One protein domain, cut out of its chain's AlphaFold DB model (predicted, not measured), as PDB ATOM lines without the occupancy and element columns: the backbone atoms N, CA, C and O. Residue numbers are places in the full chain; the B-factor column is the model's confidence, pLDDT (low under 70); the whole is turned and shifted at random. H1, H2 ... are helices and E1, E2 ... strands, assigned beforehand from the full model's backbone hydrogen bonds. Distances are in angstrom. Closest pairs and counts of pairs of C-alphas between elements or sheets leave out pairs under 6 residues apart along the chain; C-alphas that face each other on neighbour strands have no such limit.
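AT A GLANCE: This is residues 65 to 168 of the 630 residues of the protein "ATP-dependent DNA helicase" of Paramuricea clavata (UniProt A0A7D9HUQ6). A strongly twisted sheet of five strands curls round helix H2, which sits in its hollow. A second, longer helix, H1, runs beside H2 at a shallow tilt and packs on the edge strand E2. The printed part has 104 residues, with two named helices and five named strands in the order H1, E1, E2, H2, E3, E4, E5. The sheet runs E2, E1, E3, E4, E5, all antiparallel, and the class is mixed, helices and strands. The whole is compact, with a radius of gyration of the C-alphas of 13.5 A and spans of 41, 33 and 23 A.

HOW THE PARTS SIT: H1, residues 65 to 89, is on the sheet, and its closest C-alphas to E2, residues 104 to 110, are those of Ser 83 and Cys 109, 4.5 A apart. H1 lies over E2 at a height over the sheet of 4.5 A, slantwise to the strands at 37 degrees to E2 on the local plane. E1, residues 95 to 101, and E2 form a hairpin, with N 97 and O 108 at 2.8 A. H2, residues 113 to 127, touches residues 68 to 79 of H1 alone, at a shallow tilt of 25 degrees, opposite ways; the closest C-alphas, of Ala 72 and His 126, are 4.9 A apart. E3, residues 140 to 146, is antiparallel to E1, with N 100 and O 143 at 2.9 A. E2, H2 and E3 form a split strand-helix-strand unit, two strands running the same way with E1 between them, and its crossover is right-handed. E3, E4, residues 149 to 158, and E5, residues 161 to 167, form a meander, each strand the antiparallel neighbour of the one before, with N 142 and O 153 at 2.8 A and N 165 and O 154 at 2.9 A. H2 is on the sheet, which curls round it, in two layers; the closest C-alphas of H2 and E5, of Gly 121 and Val 162, are 6.2 A apart. E2 and E5 are the edge strands and are apart. In H1 and H2 every O i to N i+4 pair is within hydrogen-bond range.

IN THESE COORDINATES: H1 begins at C-alpha 65 (49.205, 3.765, 23.651) and measures 36.4 A. E1 measures 19.3 A and E2 18.1 A. H2 measures 21.0 A from C-alpha 113 (25.420, -8.185, 10.103). E3 measures 19.9 A, E4 26.9 A and E5 19.4 A, ending at C-alpha 167 (21.726, -11.467, 20.895).

THE WHOLE: The C-alphas farthest apart, of Asn 88 and Asn 135, are 41.6 A apart. The printed part has no cut. The link from H2 to E3, residues 128 to 139, is long. The mean pLDDT of the printed part is 72.2, and 36 residues are under 70, among them residues 65 to 71, 133 to 138 and 146 to 151.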
ATOM      1  N   LYS A  65      50.502   3.079  23.819       52.97
ATOM      2  CA  LYS A  65      49.205   3.765  23.651       52.97
ATOM      3  C   LYS A  65      49.127   4.523  22.322       52.97
ATOM      4  O   LYS A  65      48.125   4.405  21.619       52.97
ATOM      5  N   CYS A  66      50.175   5.263  21.953       51.25
ATOM      6  CA  CYS A  66      50.232   6.014  20.696       51.25
ATOM      7  C   CYS A  66      50.154   5.098  19.469       51.25
ATOM      8  O   CYS A  66      49.373   5.366  18.557       51.25
ATOM      9  N   LEU A  67      50.893   3.985  19.473       51.66
ATOM     10  CA  LEU A  67      50.818   2.978  18.411       51.66
ATOM     11  C   LEU A  67      49.421   2.377  18.263       51.66
ATOM     12  O   LEU A  67      48.936   2.225  17.147       51.66
ATOM     13  N   ARG A  68      48.770   2.034  19.380       59.66
ATOM     14  CA  ARG A  68      47.415   1.464  19.377       59.66
ATOM     15  C   ARG A  68      46.401   2.446  18.803       59.66
ATOM     16  O   ARG A  68      45.609   2.080  17.943       59.66
ATOM     17  N   LYS A  69      46.488   3.717  19.205       64.12
ATOM     18  CA  LYS A  69      45.653   4.790  18.652       64.12
ATOM     19  C   LYS A  69      45.865   4.958  17.143       64.12
ATOM     20  O   LYS A  69      44.896   5.115  16.408       64.12
ATOM     21  N   PHE A  70      47.113   4.894  16.686       60.03
ATOM     22  CA  PHE A  70      47.438   4.964  15.262       60.03
ATOM     23  C   PHE A  70      46.866   3.769  14.483       60.03
ATOM     24  O   PHE A  70      46.165   3.971  13.497       60.03
ATOM     25  N   ALA A  71      47.074   2.541  14.970       58.25
ATOM     26  CA  ALA A  71      46.546   1.324  14.351       58.25
ATOM     27  C   ALA A  71      45.007   1.311  14.293       58.25
ATOM     28  O   ALA A  71      44.424   0.903  13.287       58.25
ATOM     29  N   ALA A  72      44.335   1.797  15.341       70.25
ATOM     30  CA  ALA A  72      42.882   1.937  15.361       70.25
ATOM     31  C   ALA A  72      42.388   2.931  14.292       70.25
ATOM     32  O   ALA A  72      41.446   2.627  13.562       70.25
ATOM     33  N   ASN A  73      43.046   4.086  14.150       69.25
ATOM     34  CA  ASN A  73      42.698   5.082  13.130       69.25
ATOM     35  C   ASN A  73      42.918   4.557  11.706       69.25
ATOM     36  O   ASN A  73      42.024   4.670  10.874       69.25
ATOM     37  N   GLU A  74      44.060   3.922  11.444       68.12
ATOM     38  CA  GLU A  74      44.352   3.307  10.144       68.12
ATOM     39  C   GLU A  74      43.321   2.220   9.793       68.12
ATOM     40  O   GLU A  74      42.831   2.135   8.667       68.12
ATOM     41  N   THR A  75      42.920   1.412  10.777       72.88
ATOM     42  CA  THR A  75      41.863   0.404  10.595       72.88
ATOM     43  C   THR A  75      40.534   1.055  10.231       72.88
ATOM     44  O   THR A  75      39.866   0.597   9.307       72.88
ATOM     45  N   LYS A  76      40.162   2.143  10.914       77.31
ATOM     46  CA  LYS A  76      38.934   2.894  10.633       77.31
ATOM     47  C   LYS A  76      38.917   3.426   9.196       77.31
ATOM     48  O   LYS A  76      37.937   3.217   8.487       77.31
ATOM     49  N   GLU A  77      40.006   4.045   8.742       69.31
ATOM     50  CA  GLU A  77      40.127   4.557   7.367       69.31
ATOM     51  C   GLU A  77      40.027   3.437   6.319       69.31
ATOM     52  O   GLU A  77      39.290   3.565   5.339       69.31
ATOM     53  N   ASN A  78      40.685   2.299   6.557       66.19
ATOM     54  CA  ASN A  78      40.624   1.143   5.659       66.19
ATOM     55  C   ASN A  78      39.213   0.543   5.557       66.19
ATOM     56  O   ASN A  78      38.783   0.146   4.471       66.19
ATOM     57  N   LEU A  79      38.472   0.488   6.666       73.88
ATOM     58  CA  LEU A  79      37.092  -0.004   6.680       73.88
ATOM     59  C   LEU A  79      36.130   0.931   5.932       73.88
ATOM     60  O   LEU A  79      35.218   0.451   5.248       73.88
ATOM     61  N   ILE A  80      36.351   2.245   6.011       75.69
ATOM     62  CA  ILE A  80      35.599   3.240   5.235       75.69
ATOM     63  C   ILE A  80      35.878   3.056   3.738       75.69
ATOM     64  O   ILE A  80      34.935   2.902   2.962       75.69
ATOM     65  N   ALA A  81      37.150   2.966   3.341       68.12
ATOM     66  CA  ALA A  81      37.539   2.774   1.941       68.12
ATOM     67  C   ALA A  81      36.986   1.464   1.349       68.12
ATOM     68  O   ALA A  81      36.447   1.450   0.240       68.12
ATOM     69  N   LEU A  82      37.045   0.362   2.107       73.38
ATOM     70  CA  LEU A  82      36.434  -0.912   1.720       73.38
ATOM     71  C   LEU A  82      34.917  -0.772   1.531       73.38
ATOM     72  O   LEU A  82      34.348  -1.323   0.585       73.38
ATOM     73  N   SER A  83      34.259  -0.025   2.418       77.31
ATOM     74  CA  SER A  83      32.818   0.199   2.349       77.31
ATOM     75  C   SER A  83      32.420   1.016   1.118       77.31
ATOM     76  O   SER A  83      31.427   0.696   0.467       77.31
ATOM     77  N   GLU A  84      33.201   2.035   0.758       73.75
ATOM     78  CA  GLU A  84      33.011   2.821  -0.467       73.75
ATOM     79  C   GLU A  84      33.224   1.983  -1.729       73.75
ATOM     80  O   GLU A  84      32.420   2.048  -2.660       73.75
ATOM     81  N   GLN A  85      34.257   1.139  -1.749       70.50
ATOM     82  CA  GLN A  85      34.505   0.236  -2.870       70.50
ATOM     83  C   GLN A  85      33.333  -0.734  -3.077       70.50
ATOM     84  O   GLN A  85      32.869  -0.901  -4.205       70.50
ATOM     85  N   ARG A  86      32.810  -1.325  -1.994       79.50
ATOM     86  CA  ARG A  86      31.687  -2.277  -2.043       79.50
ATOM     87  C   ARG A  86      30.376  -1.638  -2.493       79.50
ATOM     88  O   ARG A  86      29.638  -2.254  -3.256       79.50
ATOM     89  N   LYS A  87      30.115  -0.384  -2.100       74.75
ATOM     90  CA  LYS A  87      28.965   0.396  -2.600       74.75
ATOM     91  C   LYS A  87      28.979   0.552  -4.127       74.75
ATOM     92  O   LYS A  87      27.919   0.696  -4.728       74.75
ATOM     93  N   ASN A  88      30.157   0.512  -4.751       66.44
ATOM     94  CA  ASN A  88      30.322   0.726  -6.188       66.44
ATOM     95  C   ASN A  88      30.375  -0.568  -7.018       66.44
ATOM     96  O   ASN A  88      30.218  -0.489  -8.236       66.44
ATOM     97  N   SER A  89      30.621  -1.734  -6.404       60.88
ATOM     98  CA  SER A  89      30.944  -2.967  -7.137       60.88
ATOM     99  C   SER A  89      29.761  -3.906  -7.387       60.88
ATOM    100  O   SER A  89      29.762  -4.536  -8.437       60.88
ATOM    101  N   ASP A  90      28.781  -4.008  -6.473       61.19
ATOM    102  CA  ASP A  90      27.557  -4.819  -6.647       61.19
ATOM    103  C   ASP A  90      26.585  -4.642  -5.452       61.19
ATOM    104  O   ASP A  90      26.852  -5.136  -4.356       61.19
ATOM    105  N   PHE A  91      25.475  -3.912  -5.615       57.44
ATOM    106  CA  PHE A  91      24.607  -3.513  -4.486       57.44
ATOM    107  C   PHE A  91      23.705  -4.644  -3.956       57.44
ATOM    108  O   PHE A  91      23.175  -4.525  -2.855       57.44
ATOM    109  N   ASP A  92      23.524  -5.730  -4.712       56.41
ATOM    110  CA  ASP A  92      22.648  -6.837  -4.298       56.41
ATOM    111  C   ASP A  92      23.334  -7.775  -3.283       56.41
ATOM    112  O   ASP A  92      22.663  -8.413  -2.470       56.41
ATOM    113  N   ASN A  93      24.672  -7.804  -3.271       70.44
ATOM    114  CA  ASN A  93      25.485  -8.676  -2.413       70.44
ATOM    115  C   ASN A  93      25.971  -8.011  -1.111       70.44
ATOM    116  O   ASN A  93      26.469  -8.697  -0.215       70.44
ATOM    117  N   TYR A  94      25.830  -6.689  -0.986       79.31
ATOM    118  CA  TYR A  94      26.282  -5.926   0.176       79.31
ATOM    119  C   TYR A  94      25.181  -4.997   0.692       79.31
ATOM    120  O   TYR A  94      24.469  -4.352  -0.069       79.31
ATOM    121  N   LYS A  95      25.057  -4.901   2.015       80.00
ATOM    122  CA  LYS A  95      24.126  -4.026   2.730       80.00
ATOM    123  C   LYS A  95      24.904  -3.044   3.599       80.00
ATOM    124  O   LYS A  95      26.027  -3.317   4.019       80.00
ATOM    125  N   ILE A  96      24.291  -1.901   3.878       82.50
ATOM    126  CA  ILE A  96      24.856  -0.885   4.766       82.50
ATOM    127  C   ILE A  96      24.390  -1.166   6.197       82.50
ATOM    128  O   ILE A  96      23.198  -1.381   6.435       82.50
ATOM    129  N   PHE A  97      25.338  -1.166   7.127       82.69
ATOM    130  CA  PHE A  97      25.125  -1.385   8.549       82.69
ATOM    131  C   PHE A  97      25.673  -0.209   9.352       82.69
ATOM    132  O   PHE A  97      26.836   0.160   9.182       82.69
ATOM    133  N   ASP A  98      24.861   0.329  10.255       85.06
ATOM    134  CA  ASP A  98      25.319   1.233  11.306       85.06
ATOM    135  C   ASP A  98      25.746   0.388  12.502       85.06
ATOM    136  O   ASP A  98      24.948  -0.381  13.045       85.06
ATOM    137  N   VAL A  99      27.014   0.496  12.890       86.19
ATOM    138  CA  VAL A  99      27.583  -0.270  13.999       86.19
ATOM    139  C   VAL A  99      28.024   0.676  15.106       86.19
ATOM    140  O   VAL A  99      28.763   1.623  14.842       86.19
ATOM    141  N   GLU A 100      27.579   0.424  16.335       88.25
ATOM    142  CA  GLU A 100      27.829   1.279  17.500       88.25
ATOM    143  C   GLU A 100      28.220   0.456  18.736       88.25
ATOM    144  O   GLU A 100      27.593  -0.555  19.057       88.25
ATOM    145  N   GLY A 101      29.242   0.904  19.464       83.88
ATOM    146  CA  GLY A 101      29.685   0.307  20.725       83.88
ATOM    147  C   GLY A 101      30.910   1.027  21.290       83.88
ATOM    148  O   GLY A 101      31.665   1.639  20.540       83.88
ATOM    149  N   ASP A 102      31.106   0.977  22.613       83.06
ATOM    150  CA  ASP A 102      32.230   1.653  23.304       83.06
ATOM    151  C   ASP A 102      32.318   3.173  23.023       83.06
ATOM    152  O   ASP A 102      33.399   3.747  22.869       83.06
ATOM    153  N   GLY A 103      31.160   3.835  22.899       81.25
ATOM    154  CA  GLY A 103      31.066   5.270  22.594       81.25
ATOM    155  C   GLY A 103      31.481   5.655  21.168       81.25
ATOM    156  O   GLY A 103      31.587   6.841  20.868       81.25
ATOM    157  N   GLU A 104      31.716   4.677  20.290       83.56
ATOM    158  CA  GLU A 104      32.073   4.875  18.886       83.56
ATOM    159  C   GLU A 104      30.950   4.387  17.971       83.56
ATOM    160  O   GLU A 104      30.230   3.441  18.294       83.56
ATOM    161  N   SER A 105      30.853   4.987  16.786       85.50
ATOM    162  CA  SER A 105      29.958   4.538  15.720       85.50
ATOM    163  C   SER A 105      30.649   4.567  14.357       85.50
ATOM    164  O   SER A 105      31.560   5.365  14.108       85.50
ATOM    165  N   MET A 106      30.246   3.657  13.471       85.56
ATOM    166  CA  MET A 106      30.767   3.549  12.110       85.56
ATOM    167  C   MET A 106      29.723   2.955  11.163       85.56
ATOM    168  O   MET A 106      29.007   2.023  11.518       85.56
ATOM    169  N   VAL A 107      29.690   3.467   9.933       86.56
ATOM    170  CA  VAL A 107      28.832   2.957   8.857       86.56
ATOM    171  C   VAL A 107      29.653   2.035   7.960       86.56
ATOM    172  O   VAL A 107      30.638   2.473   7.365       86.56
ATOM    173  N   LEU A 108      29.254   0.769   7.842       84.06
ATOM    174  CA  LEU A 108      29.988  -0.263   7.107       84.06
ATOM    175  C   LEU A 108      29.142  -0.880   5.987       84.06
ATOM    176  O   LEU A 108      27.969  -1.180   6.180       84.06
ATOM    177  N   CYS A 109      29.740  -1.107   4.813       83.44
ATOM    178  CA  CYS A 109      29.112  -1.861   3.721       83.44
ATOM    179  C   CYS A 109      29.600  -3.321   3.754       83.44
ATOM    180  O   CYS A 109      30.763  -3.618   3.451       83.44
ATOM    181  N   CYS A 110      28.728  -4.243   4.159       82.88
ATOM    182  CA  CYS A 110      29.070  -5.636   4.456       82.88
ATOM    183  C   CYS A 110      28.072  -6.612   3.833       82.88
ATOM    184  O   CYS A 110      26.953  -6.250   3.500       82.88
ATOM    185  N   SER A 111      28.465  -7.871   3.674       82.81
ATOM    186  CA  SER A 111      27.602  -8.932   3.141       82.81
ATOM    187  C   SER A 111      26.487  -9.325   4.119       82.81
ATOM    188  O   SER A 111      25.394  -9.703   3.707       82.81
ATOM    189  N   ASN A 112      26.745  -9.214   5.425       79.00
ATOM    190  CA  ASN A 112      25.794  -9.496   6.500       79.00
ATOM    191  C   ASN A 112      26.191  -8.782   7.807       79.00
ATOM    192  O   ASN A 112      27.299  -8.260   7.949       79.00
ATOM    193  N   GLU A 113      25.282  -8.797   8.779       75.19
ATOM    194  CA  GLU A 113      25.420  -8.185  10.103       75.19
ATOM    195  C   GLU A 113      26.604  -8.735  10.905       75.19
ATOM    196  O   GLU A 113      27.257  -8.003  11.646       75.19
ATOM    197  N   LYS A 114      26.921 -10.023  10.737       76.75
ATOM    198  CA  LYS A 114      28.002 -10.689  11.464       76.75
ATOM    199  C   LYS A 114      29.357 -10.205  10.967       76.75
ATOM    200  O   LYS A 114      30.282 -10.049  11.760       76.75
ATOM    201  N   GLU A 115      29.484  -9.973   9.664       82.12
ATOM    202  CA  GLU A 115      30.665  -9.344   9.083       82.12
ATOM    203  C   GLU A 115      30.814  -7.905   9.592       82.12
ATOM    204  O   GLU A 115      31.900  -7.551  10.048       82.12
ATOM    205  N   ALA A 116      29.733  -7.117   9.615       82.50
ATOM    206  CA  ALA A 116      29.757  -5.753  10.146       82.50
ATOM    207  C   ALA A 116      30.207  -5.714  11.621       82.50
ATOM    208  O   ALA A 116      31.124  -4.967  11.970       82.50
ATOM    209  N   ALA A 117      29.652  -6.595  12.463       80.38
ATOM    210  CA  ALA A 117      30.037  -6.741  13.866       80.38
ATOM    211  C   ALA A 117      31.527  -7.090  14.032       80.38
ATOM    212  O   ALA A 117      32.220  -6.524  14.874       80.38
ATOM    213  N   LYS A 118      32.042  -8.016  13.213       76.19
ATOM    214  CA  LYS A 118      33.440  -8.468  13.279       76.19
ATOM    215  C   LYS A 118      34.433  -7.420  12.791       76.19
ATOM    216  O   LYS A 118      35.491  -7.281  13.397       76.19
ATOM    217  N   LEU A 119      34.108  -6.689  11.725       79.38
ATOM    218  CA  LEU A 119      34.947  -5.595  11.227       79.38
ATOM    219  C   LEU A 119      35.010  -4.450  12.244       79.38
ATOM    220  O   LEU A 119      36.091  -3.926  12.511       79.38
ATOM    221  N   PHE A 120      33.886  -4.123  12.884       84.50
ATOM    222  CA  PHE A 120      33.872  -3.176  13.997       84.50
ATOM    223  C   PHE A 120      34.655  -3.705  15.209       84.50
ATOM    224  O   PHE A 120      35.453  -2.982  15.796       84.50
ATOM    225  N   GLY A 121      34.526  -4.992  15.540       79.56
ATOM    226  CA  GLY A 121      35.313  -5.624  16.598       79.56
ATOM    227  C   GLY A 121      36.824  -5.619  16.336       79.56
ATOM    228  O   GLY A 121      37.589  -5.469  17.282       79.56
ATOM    229  N   LEU A 122      37.270  -5.702  15.076       78.25
ATOM    230  CA  LEU A 122      38.686  -5.543  14.705       78.25
ATOM    231  C   LEU A 122      39.192  -4.127  15.016       78.25
ATOM    232  O   LEU A 122      40.285  -3.959  15.556       78.25
ATOM    233  N   TYR A 123      38.379  -3.111  14.719       82.38
ATOM    234  CA  TYR A 123      38.670  -1.730  15.101       82.38
ATOM    235  C   TYR A 123      38.784  -1.578  16.631       82.38
ATOM    236  O   TYR A 123      39.752  -0.989  17.118       82.38
ATOM    237  N   LEU A 124      37.861  -2.172  17.395       81.75
ATOM    238  CA  LEU A 124      37.882  -2.131  18.864       81.75
ATOM    239  C   LEU A 124      39.045  -2.929  19.481       81.75
ATOM    240  O   LEU A 124      39.580  -2.535  20.516       81.75
ATOM    241  N   ASP A 125      39.482  -4.021  18.850       79.12
ATOM    242  CA  ASP A 125      40.674  -4.769  19.271       79.12
ATOM    243  C   ASP A 125      41.946  -3.926  19.118       79.12
ATOM    244  O   ASP A 125      42.746  -3.828  20.050       79.12
ATOM    245  N   HIS A 126      42.104  -3.221  17.994       75.44
ATOM    246  CA  HIS A 126      43.218  -2.286  17.809       75.44
ATOM    247  C   HIS A 126      43.146  -1.080  18.762       75.44
ATOM    248  O   HIS A 126      44.188  -0.586  19.204       75.44
ATOM    249  N   LYS A 127      41.934  -0.653  19.147       77.62
ATOM    250  CA  LYS A 127      41.692   0.345  20.207       77.62
ATOM    251  C   LYS A 127      41.956  -0.207  21.620       77.62
ATOM    252  O   LYS A 127      42.149   0.571  22.551       77.62
ATOM    253  N   VAL A 128      42.037  -1.533  21.780       72.00
ATOM    254  CA  VAL A 128      42.185  -2.262  23.056       72.00
ATOM    255  C   VAL A 128      40.977  -2.093  23.987       72.00
ATOM    256  O   VAL A 128      41.093  -2.219  25.202       72.00
ATOM    257  N   SER A 129      39.799  -1.830  23.422       72.31
ATOM    258  CA  SER A 129      38.532  -1.833  24.164       72.31
ATOM    259  C   SER A 129      37.789  -3.167  24.081       72.31
ATOM    260  O   SER A 129      36.868  -3.410  24.856       72.31
ATOM    261  N   LEU A 130      38.216  -4.077  23.197       77.31
ATOM    262  CA  LEU A 130      37.646  -5.419  23.099       77.31
ATOM    263  C   LEU A 130      38.165  -6.344  24.226       77.31
ATOM    264  O   LEU A 130      39.372  -6.601  24.290       77.31
ATOM    265  N   PRO A 131      37.294  -6.891  25.101       78.44
ATOM    266  CA  PRO A 131      37.721  -7.753  26.201       78.44
ATOM    267  C   PRO A 131      38.249  -9.107  25.706       78.44
ATOM    268  O   PRO A 131      37.738  -9.685  24.741       78.44
ATOM    269  N   LYS A 132      39.263  -9.642  26.401       75.94
ATOM    270  CA  LYS A 132      39.747 -11.019  26.214       75.94
ATOM    271  C   LYS A 132      38.941 -11.972  27.093       75.94
ATOM    272  O   LYS A 132      38.898 -11.787  28.311       75.94
ATOM    273  N   LEU A 133      38.351 -13.004  26.489       65.56
ATOM    274  CA  LEU A 133      37.463 -13.946  27.189       65.56
ATOM    275  C   LEU A 133      38.168 -14.672  28.349       65.56
ATOM    276  O   LEU A 133      37.544 -14.936  29.372       65.56
ATOM    277  N   GLU A 134      39.478 -14.905  28.223       63.16
ATOM    278  CA  GLU A 134      40.328 -15.579  29.218       63.16
ATOM    279  C   GLU A 134      40.370 -14.876  30.594       63.16
ATOM    280  O   GLU A 134      40.747 -15.511  31.572       63.16
ATOM    281  N   ASN A 135      39.952 -13.604  30.696       54.66
ATOM    282  CA  ASN A 135      40.143 -12.790  31.906       54.66
ATOM    283  C   ASN A 135      38.860 -12.258  32.575       54.66
ATOM    284  O   ASN A 135      38.971 -11.660  33.641       54.66
ATOM    285  N   SER A 136      37.664 -12.386  31.980       55.16
ATOM    286  CA  SER A 136      36.480 -11.676  32.530       55.16
ATOM    287  C   SER A 136      35.090 -12.233  32.204       55.16
ATOM    288  O   SER A 136      34.115 -11.713  32.733       55.16
ATOM    289  N   GLY A 137      34.956 -13.286  31.391       54.41
ATOM    290  CA  GLY A 137      33.674 -13.982  31.175       54.41
ATOM    291  C   GLY A 137      32.563 -13.208  30.443       54.41
ATOM    292  O   GLY A 137      31.657 -13.845  29.917       54.41
ATOM    293  N   GLU A 138      32.632 -11.879  30.328       63.91
ATOM    294  CA  GLU A 138      31.631 -11.061  29.635       63.91
ATOM    295  C   GLU A 138      32.234 -10.356  28.410       63.91
ATOM    296  O   GLU A 138      33.165  -9.560  28.508       63.91
ATOM    297  N   GLY A 139      31.701 -10.650  27.219       74.19
ATOM    298  CA  GLY A 139      32.022  -9.897  26.004       74.19
ATOM    299  C   GLY A 139      31.329  -8.529  25.955       74.19
ATOM    300  O   GLY A 139      30.324  -8.296  26.628       74.19
ATOM    301  N   MET A 140      31.840  -7.631  25.114       81.00
ATOM    302  CA  MET A 140      31.344  -6.266  24.929       81.00
ATOM    303  C   MET A 140      30.132  -6.218  23.998       81.00
ATOM    304  O   MET A 140      30.148  -6.810  22.923       81.00
ATOM    305  N   LYS A 141      29.101  -5.457  24.373       82.19
ATOM    306  CA  LYS A 141      27.906  -5.272  23.543       82.19
ATOM    307  C   LYS A 141      28.149  -4.240  22.439       82.19
ATOM    308  O   LYS A 141      28.583  -3.126  22.717       82.19
ATOM    309  N   VAL A 142      27.823  -4.614  21.209       79.12
ATOM    310  CA  VAL A 142      27.876  -3.776  20.007       79.12
ATOM    311  C   VAL A 142      26.549  -3.893  19.275       79.12
ATOM    312  O   VAL A 142      26.114  -4.996  18.964       79.12
ATOM    313  N   ASN A 143      25.905  -2.774  18.978       78.94
ATOM    314  CA  ASN A 143      24.675  -2.752  18.197       78.94
ATOM    315  C   ASN A 143      25.009  -2.669  16.706       78.94
ATOM    316  O   ASN A 143      25.861  -1.882  16.307       78.94
ATOM    317  N   VAL A 144      24.345  -3.487  15.895       73.12
ATOM    318  CA  VAL A 144      24.479  -3.553  14.438       73.12
ATOM    319  C   VAL A 144      23.090  -3.400  13.836       73.12
ATOM    320  O   VAL A 144      22.220  -4.255  14.024       73.12
ATOM    321  N   ASN A 145      22.893  -2.316  13.096       72.69
ATOM    322  CA  ASN A 145      21.588  -1.880  12.616       72.69
ATOM    323  C   ASN A 145      21.570  -1.784  11.089       72.69
ATOM    324  O   ASN A 145      22.511  -1.279  10.486       72.69
ATOM    325  N   ASN A 146      20.487  -2.236  10.456       63.06
ATOM    326  CA  ASN A 146      20.170  -1.955   9.053       63.06
ATOM    327  C   ASN A 146      18.649  -1.785   8.848       63.06
ATOM    328  O   ASN A 146      17.871  -1.888   9.793       63.06
ATOM    329  N   ASN A 147      18.217  -1.580   7.597       44.25
ATOM    330  CA  ASN A 147      16.808  -1.435   7.179       44.25
ATOM    331  C   ASN A 147      15.821  -2.474   7.720       44.25
ATOM    332  O   ASN A 147      14.633  -2.199   7.833       44.25
ATOM    333  N   SER A 148      16.300  -3.688   7.963       42.66
ATOM    334  CA  SER A 148      15.480  -4.869   8.233       42.66
ATOM    335  C   SER A 148      15.717  -5.468   9.616       42.66
ATOM    336  O   SER A 148      14.990  -6.378  10.011       42.66
ATOM    337  N   MET A 149      16.752  -5.022  10.332       52.16
ATOM    338  CA  MET A 149      17.220  -5.697  11.533       52.16
ATOM    339  C   MET A 149      18.011  -4.759  12.445       52.16
ATOM    340  O   MET A 149      18.858  -3.996  11.988       52.16
ATOM    341  N   ASN A 150      17.762  -4.865  13.746       58.28
ATOM    342  CA  ASN A 150      18.592  -4.285  14.792       58.28
ATOM    343  C   ASN A 150      19.025  -5.443  15.699       58.28
ATOM    344  O   ASN A 150      18.183  -6.166  16.239       58.28
ATOM    345  N   CYS A 151      20.333  -5.679  15.764       67.00
ATOM    346  CA  CYS A 151      20.934  -6.796  16.477       67.00
ATOM    347  C   CYS A 151      22.008  -6.296  17.427       67.00
ATOM    348  O   CYS A 151      22.897  -5.550  17.029       67.00
ATOM    349  N   THR A 152      21.992  -6.784  18.661       75.00
ATOM    350  CA  THR A 152      23.101  -6.573  19.590       75.00
ATOM    351  C   THR A 152      24.020  -7.781  19.519       75.00
ATOM    352  O   THR A 152      23.591  -8.903  19.751       75.00
ATOM    353  N   PHE A 153      25.291  -7.578  19.213       75.44
ATOM    354  CA  PHE A 153      26.324  -8.597  19.291       75.44
ATOM    355  C   PHE A 153      27.089  -8.477  20.598       75.44
ATOM    356  O   PHE A 153      27.434  -7.377  21.021       75.44
ATOM    357  N   GLN A 154      27.408  -9.609  21.209       78.88
ATOM    358  CA  GLN A 154      28.452  -9.697  22.212       78.88
ATOM    359  C   GLN A 154      29.767 -10.043  21.504       78.88
ATOM    360  O   GLN A 154      29.863 -11.062  20.819       78.88
ATOM    361  N   LEU A 155      30.762  -9.164  21.618       78.62
ATOM    362  CA  LEU A 155      32.069  -9.289  20.982       78.62
ATOM    363  C   LEU A 155      33.156  -9.566  22.018       78.62
ATOM    364  O   LEU A 155      33.209  -8.933  23.071       78.62
ATOM    365  N   TRP A 156      34.074 -10.469  21.694       79.94
ATOM    366  CA  TRP A 156      35.255 -10.726  22.516       79.94
ATOM    367  C   TRP A 156      36.433 -11.168  21.660       79.94
ATOM    368  O   TRP A 156      36.280 -11.630  20.526       79.94
ATOM    369  N   LYS A 157      37.627 -11.054  22.234       78.25
ATOM    370  CA  LYS A 157      38.847 -11.614  21.670       78.25
ATOM    371  C   LYS A 157      39.174 -12.946  22.327       78.25
ATOM    372  O   LYS A 157      39.200 -13.057  23.553       78.25
ATOM    373  N   ALA A 158      39.467 -13.939  21.499       75.38
ATOM    374  CA  ALA A 158      40.118 -15.173  21.912       75.38
ATOM    375  C   ALA A 158      41.286 -15.417  20.952       75.38
ATOM    376  O   ALA A 158      41.101 -15.384  19.733       75.38
ATOM    377  N   GLN A 159      42.491 -15.610  21.497       74.75
ATOM    378  CA  GLN A 159      43.728 -15.667  20.706       74.75
ATOM    379  C   GLN A 159      43.861 -14.428  19.787       74.75
ATOM    380  O   GLN A 159      43.722 -13.297  20.262       74.75
ATOM    381  N   ASP A 160      44.082 -14.631  18.483       66.19
ATOM    382  CA  ASP A 160      44.209 -13.581  17.461       66.19
ATOM    383  C   ASP A 160      42.914 -13.355  16.653       66.19
ATOM    384  O   ASP A 160      42.946 -12.800  15.556       66.19
ATOM    385  N   LYS A 161      41.754 -13.801  17.161       65.00
ATOM    386  CA  LYS A 161      40.466 -13.682  16.459       65.00
ATOM    387  C   LYS A 161      39.436 -12.884  17.251       65.00
ATOM    388  O   LYS A 161      39.311 -13.008  18.469       65.00
ATOM    389  N   VAL A 162      38.641 -12.113  16.507       72.88
ATOM    390  CA  VAL A 162      37.430 -11.450  16.998       72.88
ATOM    391  C   VAL A 162      36.251 -12.406  16.849       72.88
ATOM    392  O   VAL A 162      35.905 -12.848  15.745       72.88
ATOM    393  N   HIS A 163      35.626 -12.716  17.975       72.88
ATOM    394  CA  HIS A 163      34.413 -13.512  18.057       72.88
ATOM    395  C   HIS A 163      33.205 -12.599  18.252       72.88
ATOM    396  O   HIS A 163      33.311 -11.520  18.831       72.88
ATOM    397  N   ALA A 164      32.070 -13.037  17.715       69.88
ATOM    398  CA  ALA A 164      30.814 -12.310  17.753       69.88
ATOM    399  C   ALA A 164      29.670 -13.309  17.933       69.88
ATOM    400  O   ALA A 164      29.516 -14.214  17.105       69.88
ATOM    401  N   GLU A 165      28.878 -13.124  18.982       69.31
ATOM    402  CA  GLU A 165      27.635 -13.850  19.232       69.31
ATOM    403  C   GLU A 165      26.461 -12.881  19.152       69.31
ATOM    404  O   GLU A 165      26.507 -11.795  19.722       69.31
ATOM    405  N   ALA A 166      25.429 -13.245  18.394       63.59
ATOM    406  CA  ALA A 166      24.268 -12.392  18.191       63.59
ATOM    407  C   ALA A 166      23.249 -12.611  19.316       63.59
ATOM    408  O   ALA A 166      22.767 -13.725  19.514       63.59
ATOM    409  N   ILE A 167      22.872 -11.534  19.995       56.81
ATOM    410  CA  ILE A 167      21.726 -11.467  20.895       56.81
ATOM    411  C   ILE A 167      20.587 -10.810  20.108       56.81
ATOM    412  O   ILE A 167      20.550  -9.594  19.902       56.81
ATOM    413  N   TYR A 168      19.656 -11.630  19.621       47.56
ATOM    414  CA  TYR A 168      18.494 -11.137  18.888       47.56
ATOM    415  C   TYR A 168      17.443 -10.608  19.863       47.56
ATOM    416  O   TYR A 168      16.771 -11.374  20.552       47.56
TER     417      TYR A 168